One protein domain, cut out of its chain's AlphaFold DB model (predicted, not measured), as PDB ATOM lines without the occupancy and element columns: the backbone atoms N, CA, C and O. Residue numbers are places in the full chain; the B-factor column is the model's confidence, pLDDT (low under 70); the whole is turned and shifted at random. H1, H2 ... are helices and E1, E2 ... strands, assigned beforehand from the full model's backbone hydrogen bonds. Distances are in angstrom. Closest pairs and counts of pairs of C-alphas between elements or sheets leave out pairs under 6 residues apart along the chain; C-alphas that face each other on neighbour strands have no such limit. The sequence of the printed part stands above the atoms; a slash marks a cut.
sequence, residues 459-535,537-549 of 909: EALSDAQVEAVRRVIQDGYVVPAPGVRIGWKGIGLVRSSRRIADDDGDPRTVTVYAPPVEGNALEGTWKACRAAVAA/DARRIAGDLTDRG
ATOM      1  N   GLU A 459     157.018 173.450  98.172       67.88
ATOM      2  CA  GLU A 459     156.328 174.642  98.682       67.88
ATOM      3  C   GLU A 459     156.492 174.817 100.200       67.88
ATOM      4  O   GLU A 459     156.280 175.909 100.721       67.88
ATOM      5  N   ALA A 460     156.899 173.759 100.908       71.25
ATOM      6  CA  ALA A 460     157.176 173.789 102.342       71.25
ATOM      7  C   ALA A 460     158.651 174.090 102.675       71.25
ATOM      8  O   ALA A 460     159.001 174.252 103.848       71.25
ATOM      9  N   LEU A 461     159.535 174.165 101.671       79.50
ATOM     10  CA  LEU A 461     160.933 174.533 101.887       79.50
ATOM     11  C   LEU A 461     161.041 176.036 102.162       79.50
ATOM     12  O   LEU A 461     160.574 176.861 101.383       79.50
ATOM     13  N   SER A 462     161.715 176.406 103.251       82.44
ATOM     14  CA  SER A 462     162.032 177.813 103.524       82.44
ATOM     15  C   SER A 462     163.029 178.374 102.506       82.44
ATOM     16  O   SER A 462     163.901 177.647 102.023       82.44
ATOM     17  N   ASP A 463     162.998 179.688 102.267       83.81
ATOM     18  CA  ASP A 463     163.971 180.378 101.402       83.81
ATOM     19  C   ASP A 463     165.427 180.055 101.780       83.81
ATOM     20  O   ASP A 463     166.282 179.853 100.919       83.81
ATOM     21  N   ALA A 464     165.699 179.937 103.083       84.62
ATOM     22  CA  ALA A 464     167.011 179.570 103.604       84.62
ATOM     23  C   ALA A 464     167.413 178.125 103.249       84.62
ATOM     24  O   ALA A 464     168.584 177.866 102.969       84.62
ATOM     25  N   GLN A 465     166.466 177.180 103.239       87.44
ATOM     26  CA  GLN A 465     166.703 175.804 102.789       87.44
ATOM     27  C   GLN A 465     166.918 175.737 101.278       87.44
ATOM     28  O   GLN A 465     167.846 175.064 100.834       87.44
ATOM     29  N   VAL A 466     166.104 176.449 100.497       86.81
ATOM     30  CA  VAL A 466     166.247 176.530  99.038       86.81
ATOM     31  C   VAL A 466     167.621 177.085  98.663       86.81
ATOM     32  O   VAL A 466     168.335 176.472  97.870       86.81
ATOM     33  N   GLU A 467     168.025 178.206  99.264       86.81
ATOM     34  CA  GLU A 467     169.337 178.806  99.012       86.81
ATOM     35  C   GLU A 467     170.474 177.873  99.443       86.81
ATOM     36  O   GLU A 467     171.444 177.702  98.707       86.81
ATOM     37  N   ALA A 468     170.345 177.194 100.586       88.38
ATOM     38  CA  ALA A 468     171.333 176.212 101.019       88.38
ATOM     39  C   ALA A 468     171.491 175.048 100.024       88.38
ATOM     40  O   ALA A 468     172.619 174.649  99.730       88.38
ATOM     41  N   VAL A 469     170.388 174.523  99.480       89.56
ATOM     42  CA  VAL A 469     170.419 173.467  98.453       89.56
ATOM     43  C   VAL A 469     171.078 173.981  97.173       89.56
ATOM     44  O   VAL A 469     171.952 173.299  96.641       89.56
ATOM     45  N   ARG A 470     170.738 175.192  96.707       89.88
ATOM     46  CA  ARG A 470     171.379 175.811  95.531       89.88
ATOM     47  C   ARG A 470     172.888 175.963  95.714       89.88
ATOM     48  O   ARG A 470     173.648 175.584  94.827       89.88
ATOM     49  N   ARG A 471     173.327 176.436  96.884       88.00
ATOM     50  CA  ARG A 471     174.752 176.543  97.233       88.00
ATOM     51  C   ARG A 471     175.452 175.196  97.222       88.00
ATOM     52  O   ARG A 471     176.533 175.081  96.665       88.00
ATOM     53  N   VAL A 472     174.818 174.154  97.752       90.88
ATOM     54  CA  VAL A 472     175.390 172.803  97.707       90.88
ATOM     55  C   VAL A 472     175.459 172.263  96.274       90.88
ATOM     56  O   VAL A 472     176.435 171.600  95.941       90.88
ATOM     57  N   ILE A 473     174.474 172.548  95.416       87.56
ATOM     58  CA  ILE A 473     174.516 172.171  93.991       87.56
ATOM     59  C   ILE A 473     175.681 172.868  93.275       87.56
ATOM     60  O   ILE A 473     176.357 172.236  92.466       87.56
ATOM     61  N   GLN A 474     175.921 174.145  93.578       85.69
ATOM     62  CA  GLN A 474     176.962 174.952  92.941       85.69
ATOM     63  C   GLN A 474     178.372 174.632  93.463       85.69
ATOM     64  O   GLN A 474     179.286 174.398  92.677       85.69
ATOM     65  N   ASP A 475     178.541 174.611  94.786       83.94
ATOM     66  CA  ASP A 475     179.845 174.610  95.461       83.94
ATOM     67  C   ASP A 475     180.194 173.235  96.074       83.94
ATOM     68  O   ASP A 475     181.304 173.009  96.567       83.94
ATOM     69  N   GLY A 476     179.246 172.292  96.083       84.38
ATOM     70  CA  GLY A 476     179.375 170.967  96.700       84.38
ATOM     71  C   GLY A 476     179.221 170.954  98.228       84.38
ATOM     72  O   GLY A 476     179.273 169.884  98.841       84.38
ATOM     73  N   TYR A 477     179.057 172.117  98.862       88.38
ATOM     74  CA  TYR A 477     178.811 172.285 100.296       88.38
ATOM     75  C   TYR A 477     178.204 173.668 100.585       88.38
ATOM     76  O   TYR A 477     178.226 174.554  99.740       88.38
ATOM     77  N   VAL A 478     177.697 173.872 101.800       90.25
ATOM     78  CA  VAL A 478     177.240 175.178 102.298       90.25
ATOM     79  C   VAL A 478     177.816 175.460 103.681       90.25
ATOM     80  O   VAL A 478     177.881 174.581 104.546       90.25
ATOM     81  N   VAL A 479     178.252 176.701 103.897       87.25
ATOM     82  CA  VAL A 479     178.682 177.199 105.208       87.25
ATOM     83  C   VAL A 479     177.467 177.819 105.909       87.25
ATOM     84  O   VAL A 479     176.800 178.663 105.312       87.25
ATOM     85  N   PRO A 480     177.154 177.443 107.163       85.19
ATOM     86  CA  PRO A 480     176.046 178.043 107.900       85.19
ATOM     87  C   PRO A 480     176.245 179.545 108.093       85.19
ATOM     88  O   PRO A 480     177.250 179.972 108.666       85.19
ATOM     89  N   ALA A 481     175.263 180.342 107.677       79.62
ATOM     90  CA  ALA A 481     175.255 181.768 107.974       79.62
ATOM     91  C   ALA A 481     174.982 182.006 109.478       79.62
ATOM     92  O   ALA A 481     174.091 181.361 110.047       79.62
ATOM     93  N   PRO A 482     175.704 182.929 110.143       74.19
ATOM     94  CA  PRO A 482     175.445 183.276 111.539       74.19
ATOM     95  C   PRO A 482     173.983 183.686 111.765       74.19
ATOM     96  O   PRO A 482     173.439 184.509 111.035       74.19
ATOM     97  N   GLY A 483     173.337 183.111 112.783       70.75
ATOM     98  CA  GLY A 483     171.948 183.425 113.152       70.75
ATOM     99  C   GLY A 483     170.865 182.721 112.322       70.75
ATOM    100  O   GLY A 483     169.706 182.718 112.736       70.75
ATOM    101  N   VAL A 484     171.217 182.062 111.215       73.81
ATOM    102  CA  VAL A 484     170.264 181.308 110.390       73.81
ATOM    103  C   VAL A 484     170.149 179.875 110.911       73.81
ATOM    104  O   VAL A 484     171.132 179.137 110.981       73.81
ATOM    105  N   ARG A 485     168.934 179.460 111.286       75.19
ATOM    106  CA  ARG A 485     168.644 178.083 111.711       75.19
ATOM    107  C   ARG A 485     168.004 177.314 110.563       75.19
ATOM    108  O   ARG A 485     166.857 177.570 110.220       75.19
ATOM    109  N   ILE A 486     168.740 176.356 110.008       80.62
ATOM    110  CA  ILE A 486     168.249 175.438 108.975       80.62
ATOM    111  C   ILE A 486     168.160 174.032 109.566       80.62
ATOM    112  O   ILE A 486     169.081 173.564 110.239       80.62
ATOM    113  N   GLY A 487     167.049 173.342 109.306       77.00
ATOM    114  CA  GLY A 487     166.892 171.923 109.613       77.00
ATOM    115  C   GLY A 487     167.666 171.056 108.622       77.00
ATOM    116  O   GLY A 487     167.060 170.458 107.741       77.00
ATOM    117  N   TRP A 488     168.995 170.991 108.754       85.50
ATOM    118  CA  TRP A 488     169.901 170.346 107.785       85.50
ATOM    119  C   TRP A 488     169.539 168.890 107.456       85.50
ATOM    120  O   TRP A 488     169.538 168.508 106.289       85.50
ATOM    121  N   LYS A 489     169.138 168.109 108.469       80.75
ATOM    122  CA  LYS A 489     168.662 166.725 108.294       80.75
ATOM    123  C   LYS A 489     167.415 166.640 107.407       80.75
ATOM    124  O   LYS A 489     167.323 165.750 106.576       80.75
ATOM    125  N   GLY A 490     166.490 167.593 107.544       77.69
ATOM    126  CA  GLY A 490     165.250 167.636 106.762       77.69
ATOM    127  C   GLY A 490     165.463 167.925 105.273       77.69
ATOM    128  O   GLY A 490     164.560 167.685 104.485       77.69
ATOM    129  N   ILE A 491     166.655 168.403 104.890       85.38
ATOM    130  CA  ILE A 491     167.079 168.547 103.488       85.38
ATOM    131  C   ILE A 491     168.162 167.534 103.079       85.38
ATOM    132  O   ILE A 491     168.817 167.694 102.051       85.38
ATOM    133  N   GLY A 492     168.375 166.500 103.897       83.81
ATOM    134  CA  GLY A 492     169.302 165.403 103.623       83.81
ATOM    135  C   GLY A 492     170.789 165.754 103.716       83.81
ATOM    136  O   GLY A 492     171.614 164.975 103.252       83.81
ATOM    137  N   LEU A 493     171.164 166.903 104.292       89.12
ATOM    138  CA  LEU A 493     172.567 167.322 104.394       89.12
ATOM    139  C   LEU A 493     173.209 166.870 105.709       89.12
ATOM    140  O   LEU A 493     172.621 166.996 106.788       89.12
ATOM    141  N   VAL A 494     174.466 166.426 105.628       88.31
ATOM    142  CA  VAL A 494     175.265 165.986 106.780       88.31
ATOM    143  C   VAL A 494     176.310 167.024 107.167       88.31
ATOM    144  O   VAL A 494     176.879 167.719 106.321       88.31
ATOM    145  N   ARG A 495     176.571 167.130 108.473       88.19
ATOM    146  CA  ARG A 495     177.611 168.011 109.005       88.19
ATOM    147  C   ARG A 495     178.990 167.443 108.667       88.19
ATOM    148  O   ARG A 495     179.273 166.286 108.955       88.19
ATOM    149  N   SER A 496     179.864 168.282 108.129       85.38
ATOM    150  CA  SER A 496     181.260 167.970 107.824       85.38
ATOM    151  C   SER A 496     182.173 169.134 108.232       85.38
ATOM    152  O   SER A 496     181.715 170.176 108.708       85.38
ATOM    153  N   SER A 497     183.483 168.953 108.091       84.62
ATOM    154  CA  SER A 497     184.491 169.988 108.337       84.62
ATOM    155  C   SER A 497     185.388 170.127 107.115       84.62
ATOM    156  O   SER A 497     185.878 169.127 106.593       84.62
ATOM    157  N   ARG A 498     185.618 171.358 106.654       81.88
ATOM    158  CA  ARG A 498     186.521 171.652 105.531       81.88
ATOM    159  C   ARG A 498     187.522 172.733 105.904       81.88
ATOM    160  O   ARG A 498     187.209 173.629 106.682       81.88
ATOM    161  N   ARG A 499     188.724 172.652 105.327       77.38
ATOM    162  CA  ARG A 499     189.701 173.745 105.372       77.38
ATOM    163  C   ARG A 499     189.379 174.737 104.263       77.38
ATOM    164  O   ARG A 499     189.407 174.366 103.095       77.38
ATOM    165  N   ILE A 500     189.050 175.961 104.650       75.56
ATOM    166  CA  ILE A 500     188.731 177.065 103.745       75.56
ATOM    167  C   ILE A 500     189.695 178.201 104.091       75.56
ATOM    168  O   ILE A 500     189.894 178.483 105.273       75.56
ATOM    169  N   ALA A 501     190.316 178.807 103.077       66.12
ATOM    170  CA  ALA A 501     191.128 180.004 103.269       66.12
ATOM    171  C   ALA A 501     190.228 181.142 103.768       66.12
ATOM    172  O   ALA A 501     189.129 181.336 103.241       66.12
ATOM    173  N   ASP A 502     190.640 181.831 104.826       61.31
ATOM    174  CA  ASP A 502     190.006 183.085 105.215       61.31
ATOM    175  C   ASP A 502     190.362 184.219 104.237       61.31
ATOM    176  O   ASP A 502     191.085 184.017 103.258       61.31
ATOM    177  N   ASP A 503     189.808 185.408 104.481       58.56
ATOM    178  CA  ASP A 503     190.034 186.590 103.641       58.56
ATOM    179  C   ASP A 503     191.516 187.039 103.633       58.56
ATOM    180  O   ASP A 503     191.930 187.753 102.719       58.56
ATOM    181  N   ASP A 504     192.318 186.568 104.599       62.94
ATOM    182  CA  ASP A 504     193.759 186.819 104.735       62.94
ATOM    183  C   ASP A 504     194.626 185.691 104.120       62.94
ATOM    184  O   ASP A 504     195.853 185.803 104.056       62.94
ATOM    185  N   GLY A 505     194.001 184.629 103.595       55.81
ATOM    186  CA  GLY A 505     194.660 183.498 102.934       55.81
ATOM    187  C   GLY A 505     195.065 182.347 103.863       55.81
ATOM    188  O   GLY A 505     195.622 181.355 103.381       55.81
ATOM    189  N   ASP A 506     194.757 182.425 105.159       59.03
ATOM    190  CA  ASP A 506     195.091 181.400 106.141       59.03
ATOM    191  C   ASP A 506     194.012 180.296 106.193       59.03
ATOM    192  O   ASP A 506     192.807 180.552 106.307       59.03
ATOM    193  N   PRO A 507     194.397 179.009 106.091       66.38
ATOM    194  CA  PRO A 507     193.440 177.913 106.052       66.38
ATOM    195  C   PRO A 507     192.845 177.643 107.440       66.38
ATOM    196  O   PRO A 507     193.464 176.999 108.291       66.38
ATOM    197  N   ARG A 508     191.582 178.031 107.642       76.56
ATOM    198  CA  ARG A 508     190.802 177.699 108.844       76.56
ATOM    199  C   ARG A 508     189.885 176.503 108.615       76.56
ATOM    200  O   ARG A 508     189.319 176.313 107.540       76.56
ATOM    201  N   THR A 509     189.713 175.680 109.649       79.94
ATOM    202  CA  THR A 509     188.738 174.578 109.612       79.94
ATOM    203  C   THR A 509     187.355 175.130 109.937       79.94
ATOM    204  O   THR A 509     187.130 175.630 111.036       79.94
ATOM    205  N   VAL A 510     186.430 175.044 108.986       82.75
ATOM    206  CA  VAL A 510     185.061 175.556 109.098       82.75
ATOM    207  C   VAL A 510     184.081 174.386 109.078       82.75
ATOM    208  O   VAL A 510     184.256 173.421 108.331       82.75
ATOM    209  N   THR A 511     183.037 174.467 109.906       87.19
ATOM    210  CA  THR A 511     181.907 173.532 109.828       87.19
ATOM    211  C   THR A 511     181.115 173.818 108.554       87.19
ATOM    212  O   THR A 511     180.664 174.943 108.348       87.19
ATOM    213  N   VAL A 512     180.901 172.793 107.736       89.38
ATOM    214  CA  VAL A 512     180.112 172.868 106.504       89.38
ATOM    215  C   VAL A 512     179.030 171.795 106.501       89.38
ATOM    216  O   VAL A 512     179.103 170.832 107.263       89.38
ATOM    217  N   TYR A 513     178.046 171.944 105.626       91.44
ATOM    218  CA  TYR A 513     177.047 170.919 105.345       91.44
ATOM    219  C   TYR A 513     177.152 170.504 103.885       91.44
ATOM    220  O   TYR A 513     177.287 171.352 103.006       91.44
ATOM    221  N   ALA A 514     177.150 169.201 103.632       90.19
ATOM    222  CA  ALA A 514     177.385 168.636 102.308       90.19
ATOM    223  C   ALA A 514     176.471 167.424 102.063       90.19
ATOM    224  O   ALA A 514     175.891 166.901 103.025       90.19
ATOM    225  N   PRO A 515     176.331 166.978 100.801       90.38
ATOM    226  CA  PRO A 515     175.633 165.744 100.486       90.38
ATOM    227  C   PRO A 515     176.283 164.567 101.216       90.38
ATOM    228  O   PRO A 515     177.508 164.555 101.395       90.38
ATOM    229  N   PRO A 516     175.492 163.579 101.646       87.56
ATOM    230  CA  PRO A 516     176.033 162.405 102.293       87.56
ATOM    231  C   PRO A 516     176.745 161.499 101.277       87.56
ATOM    232  O   PRO A 516     176.496 161.569 100.073       87.56
ATOM    233  N   VAL A 517     177.648 160.652 101.774       80.44
ATOM    234  CA  VAL A 517     178.297 159.602 100.971       80.44
ATOM    235  C   VAL A 517     177.290 158.527 100.556       80.44
ATOM    236  O   VAL A 517     176.276 158.335 101.230       80.44
ATOM    237  N   GLU A 518     177.586 157.827  99.462       75.31
ATOM    238  CA  GLU A 518     176.746 156.747  98.934       75.31
ATOM    239  C   GLU A 518     176.477 155.671  99.999       75.31
ATOM    240  O   GLU A 518     177.381 155.254 100.728       75.31
ATOM    241  N   GLY A 519     175.213 155.257 100.118       67.69
ATOM    242  CA  GLY A 519     174.757 154.279 101.110       67.69
ATOM    243  C   GLY A 519     174.343 154.873 102.462       67.69
ATOM    244  O   GLY A 519     173.903 154.132 103.342       67.69
ATOM    245  N   ASN A 520     174.436 156.193 102.653       82.31
ATOM    246  CA  ASN A 520     173.899 156.865 103.838       82.31
ATOM    247  C   ASN A 520     172.365 156.994 103.768       82.31
ATOM    248  O   ASN A 520     171.796 157.271 102.713       82.31
ATOM    249  N   ALA A 521     171.688 156.887 104.915       74.56
ATOM    250  CA  ALA A 521     170.228 156.963 105.001       74.56
ATOM    251  C   ALA A 521     169.623 158.285 104.477       74.56
ATOM    252  O   ALA A 521     168.504 158.287 103.973       74.56
ATOM    253  N   LEU A 522     170.356 159.403 104.551       82.31
ATOM    254  CA  LEU A 522     169.896 160.722 104.095       82.31
ATOM    255  C   LEU A 522     170.094 160.965 102.592       82.31
ATOM    256  O   LEU A 522     169.674 162.001 102.074       82.31
ATOM    257  N   GLU A 523     170.725 160.034 101.872       82.88
ATOM    258  CA  GLU A 523     171.001 160.179 100.441       82.88
ATOM    259  C   GLU A 523     169.714 160.344  99.623       82.88
ATOM    260  O   GLU A 523     169.635 161.205  98.745       82.88
ATOM    261  N   GLY A 524     168.684 159.556  99.941       78.19
ATOM    262  CA  GLY A 524     167.386 159.641  99.276       78.19
ATOM    263  C   GLY A 524     166.673 160.971  99.545       78.19
ATOM    264  O   GLY A 524     166.153 161.582  98.609       78.19
ATOM    265  N   THR A 525     166.724 161.474 100.784       83.38
ATOM    266  CA  THR A 525     166.212 162.804 101.152       83.38
ATOM    267  C   THR A 525     166.926 163.904 100.369       83.38
ATOM    268  O   THR A 525     166.275 164.764  99.780       83.38
ATOM    269  N   TRP A 526     168.261 163.851 100.286       87.94
ATOM    270  CA  TRP A 526     169.049 164.813  99.511       87.94
ATOM    271  C   TRP A 526     168.688 164.781  98.020       87.94
ATOM    272  O   TRP A 526     168.448 165.830  97.420       87.94
ATOM    273  N   LYS A 527     168.608 163.587  97.415       85.06
ATOM    274  CA  LYS A 527     168.225 163.415  96.004       85.06
ATOM    275  C   LYS A 527     166.842 164.010  95.724       85.06
ATOM    276  O   LYS A 527     166.698 164.744  94.744       85.06
ATOM    277  N   ALA A 528     165.871 163.760  96.603       80.75
ATOM    278  CA  ALA A 528     164.527 164.324  96.505       80.75
ATOM    279  C   ALA A 528     164.529 165.859  96.642       80.75
ATOM    280  O   ALA A 528     163.937 166.543  95.810       80.75
ATOM    281  N   CYS A 529     165.252 166.419  97.621       85.06
ATOM    282  CA  CYS A 529     165.389 167.872  97.795       85.06
ATOM    283  C   CYS A 529     166.037 168.549  96.588       85.06
ATOM    284  O   CYS A 529     165.577 169.596  96.134       85.06
ATOM    285  N   ARG A 530     167.102 167.951  96.051       87.00
ATOM    286  CA  ARG A 530     167.804 168.466  94.876       87.00
ATOM    287  C   ARG A 530     166.884 168.505  93.658       87.00
ATOM    288  O   ARG A 530     166.845 169.519  92.968       87.00
ATOM    289  N   ALA A 531     166.144 167.424  93.407       82.25
ATOM    290  CA  ALA A 531     165.190 167.350  92.301       82.25
ATOM    291  C   ALA A 531     164.055 168.378  92.454       82.25
ATOM    292  O   ALA A 531     163.728 169.081  91.500       82.25
ATOM    293  N   ALA A 532     163.519 168.522  93.669       81.69
ATOM    294  CA  ALA A 532     162.506 169.513  94.020       81.69
ATOM    295  C   ALA A 532     162.940 170.955  93.697       81.69
ATOM    296  O   ALA A 532     162.227 171.682  93.002       81.69
ATOM    297  N   VAL A 533     164.125 171.364  94.165       84.81
ATOM    298  CA  VAL A 533     164.652 172.717  93.924       84.81
ATOM    299  C   VAL A 533     164.974 172.932  92.442       84.81
ATOM    300  O   VAL A 533     164.641 173.982  91.897       84.81
ATOM    301  N   ALA A 534     165.529 171.926  91.758       82.06
ATOM    302  CA  ALA A 534     165.784 172.002  90.319       82.06
ATOM    303  C   ALA A 534     164.490 172.186  89.502       82.06
ATOM    304  O   ALA A 534     164.448 173.011  88.589       82.06
ATOM    305  N   ALA A 535     163.415 171.474  89.852       77.38
ATOM    306  CA  ALA A 535     162.113 171.622  89.203       77.38
ATOM    307  C   ALA A 535     161.494 173.010  89.445       77.38
ATOM    308  O   ALA A 535     160.899 173.589  88.535       77.38
ATOM    309  N   ASP A 537     163.297 175.829  89.993       80.62
ATOM    310  CA  ASP A 537     164.120 176.720  89.176       80.62
ATOM    311  C   ASP A 537     163.759 176.614  87.688       80.62
ATOM    312  O   ASP A 537     163.618 177.639  87.023       80.62
ATOM    313  N   ALA A 538     163.499 175.404  87.184       74.69
ATOM    314  CA  ALA A 538     163.029 175.187  85.817       74.69
ATOM    315  C   ALA A 538     161.666 175.850  85.552       74.69
ATOM    316  O   ALA A 538     161.494 176.499  84.521       74.69
ATOM    317  N   ARG A 539     160.710 175.756  86.490       74.12
ATOM    318  CA  ARG A 539     159.407 176.445  86.393       74.12
ATOM    319  C   ARG A 539     159.559 177.964  86.413       74.12
ATOM    320  O   ARG A 539     158.873 178.639  85.652       74.12
ATOM    321  N   ARG A 540     160.470 178.500  87.234       72.50
ATOM    322  CA  ARG A 540     160.777 179.938  87.262       72.50
ATOM    323  C   ARG A 540     161.355 180.409  85.930       72.50
ATOM    324  O   ARG A 540     160.889 181.401  85.389       72.50
ATOM    325  N   ILE A 541     162.324 179.671  85.384       66.00
ATOM    326  CA  ILE A 541     162.949 179.978  84.092       66.00
ATOM    327  C   ILE A 541     161.919 179.889  82.959       66.00
ATOM    328  O   ILE A 541     161.878 180.774  82.112       66.00
ATOM    329  N   ALA A 542     161.058 178.868  82.958       57.94
ATOM    330  CA  ALA A 542     159.976 178.738  81.984       57.94
ATOM    331  C   ALA A 542     158.962 179.891  82.087       57.94
ATOM    332  O   ALA A 542     158.576 180.429  81.056       57.94
ATOM    333  N   GLY A 543     158.593 180.303  83.307       54.28
ATOM    334  CA  GLY A 543     157.749 181.474  83.568       54.28
ATOM    335  C   GLY A 543     158.362 182.779  83.045       54.28
ATOM    336  O   GLY A 543     157.715 183.516  82.301       54.28
ATOM    337  N   ASP A 544     159.643 183.010  83.342       52.84
ATOM    338  CA  ASP A 544     160.405 184.175  82.871       52.84
ATOM    339  C   ASP A 544     160.587 184.180  81.336       52.84
ATOM    340  O   ASP A 544     160.639 185.245  80.719       52.84
ATOM    341  N   LEU A 545     160.676 183.004  80.702       45.62
ATOM    342  CA  LEU A 545     160.739 182.844  79.243       45.62
ATOM    343  C   LEU A 545     159.372 183.069  78.581       45.62
ATOM    344  O   LEU A 545     159.308 183.707  77.528       45.62
ATOM    345  N   THR A 546     158.277 182.623  79.204       48.47
ATOM    346  CA  THR A 546     156.912 182.907  78.730       48.47
ATOM    347  C   THR A 546     156.554 184.390  78.823       48.47
ATOM    348  O   THR A 546     155.893 184.896  77.918       48.47
ATOM    349  N   ASP A 547     157.060 185.113  79.827       50.81
ATOM    350  CA  ASP A 547     156.889 186.571  79.948       50.81
ATOM    351  C   ASP A 547     157.772 187.371  78.969       50.81
ATOM    352  O   ASP A 547     157.481 188.531  78.670       50.81
ATOM    353  N   ARG A 548     158.839 186.763  78.431       45.81
ATOM    354  CA  ARG A 548     159.746 187.379  77.441       45.81
ATOM    355  C   ARG A 548     159.479 186.974  75.989       45.81
ATOM    356  O   ARG A 548     160.115 187.527  75.099       45.81
ATOM    357  N   GLY A 549     158.518 186.085  75.741       40.25
ATOM    358  CA  GLY A 549     158.049 185.741  74.394       40.25
ATOM    359  C   GLY A 549     158.952 184.804  73.583       40.25
ATOM    360  O   GLY A 549     158.655 184.577  72.414       40.25
TER     361      GLY A 549
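AT A GLANCE: This is residues 459 to 535 and 537 to 549 of the 909 residues of the protein "Heavy metal transporter" of Bifidobacterium adolescentis (UniProt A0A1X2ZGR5). A small helical core, in which H1 and H3 meet about perpendicular and the short H2 packs on H3, has a curved two-stranded hairpin, E1 and E2, reaching away on one side. At the other end residues 538 to 549, of which 538 to 548 belong to H4, stick out as an arm running nearly the same way as H3. The printed part has 90 residues with the order H1, H2, E1, E2, H3, H4; the sheet E1 - E2 is antiparallel, and the class is mixed, helices and strands. The whole is loose, with a radius of gyration of the C-alphas of 15.3 A and spans of 49 by 35 by 24 A.

HOW THE PARTS SIT: H1, residues 463 to 475, touches H3, residues 523 to 535, about perpendicular at 79 degrees; H3 does this with residues 529 to 533 alone, and the closest C-alphas are those of Val 466 and Val 533, 6.6 A apart. H2, residues 488 to 491, touches residues 525 to 529 of H3 alone, closest at the C-alphas of Ile 491 and Trp 526, 5.8 A. E1, residues 494 to 501, and E2, residues 507 to 514, form an antiparallel hairpin at 151 degrees, with N 496 and O 512 within hydrogen-bond range at 2.8 A; E2 bends by 63 degrees at residue 511. The closest C-alphas of H1 and E2 are those of Val 472 and Ala 514, 6.5 A. H4, residues 537 to 548, and H3 meet only through their link. Every O i to N i+4 pair is within hydrogen-bond range in H1, H3 and H4; H2 is too short for such a pair.

IN THESE COORDINATES: H1 begins at C-alpha 463 (163.971, 180.378, 101.402) and is 17.9 A long. E1 is 21.5 A long, E2 18.9 A and H3 18.3 A. H4, 16.4 A long, ends at C-alpha 548 (159.746, 187.379, 77.441).

THE WHOLE: The farthest C-alphas, those of Asp 506 and Gly 549, are 49.0 A apart. Residue 536 is not printed, and C-alphas 535 and 537 are 5.5 A apart across the cut. The link from H1 to H2 is long, 12 residues. The model's pLDDT is under 70 at residues 459, 501 to 507, 519 and 541 to 549.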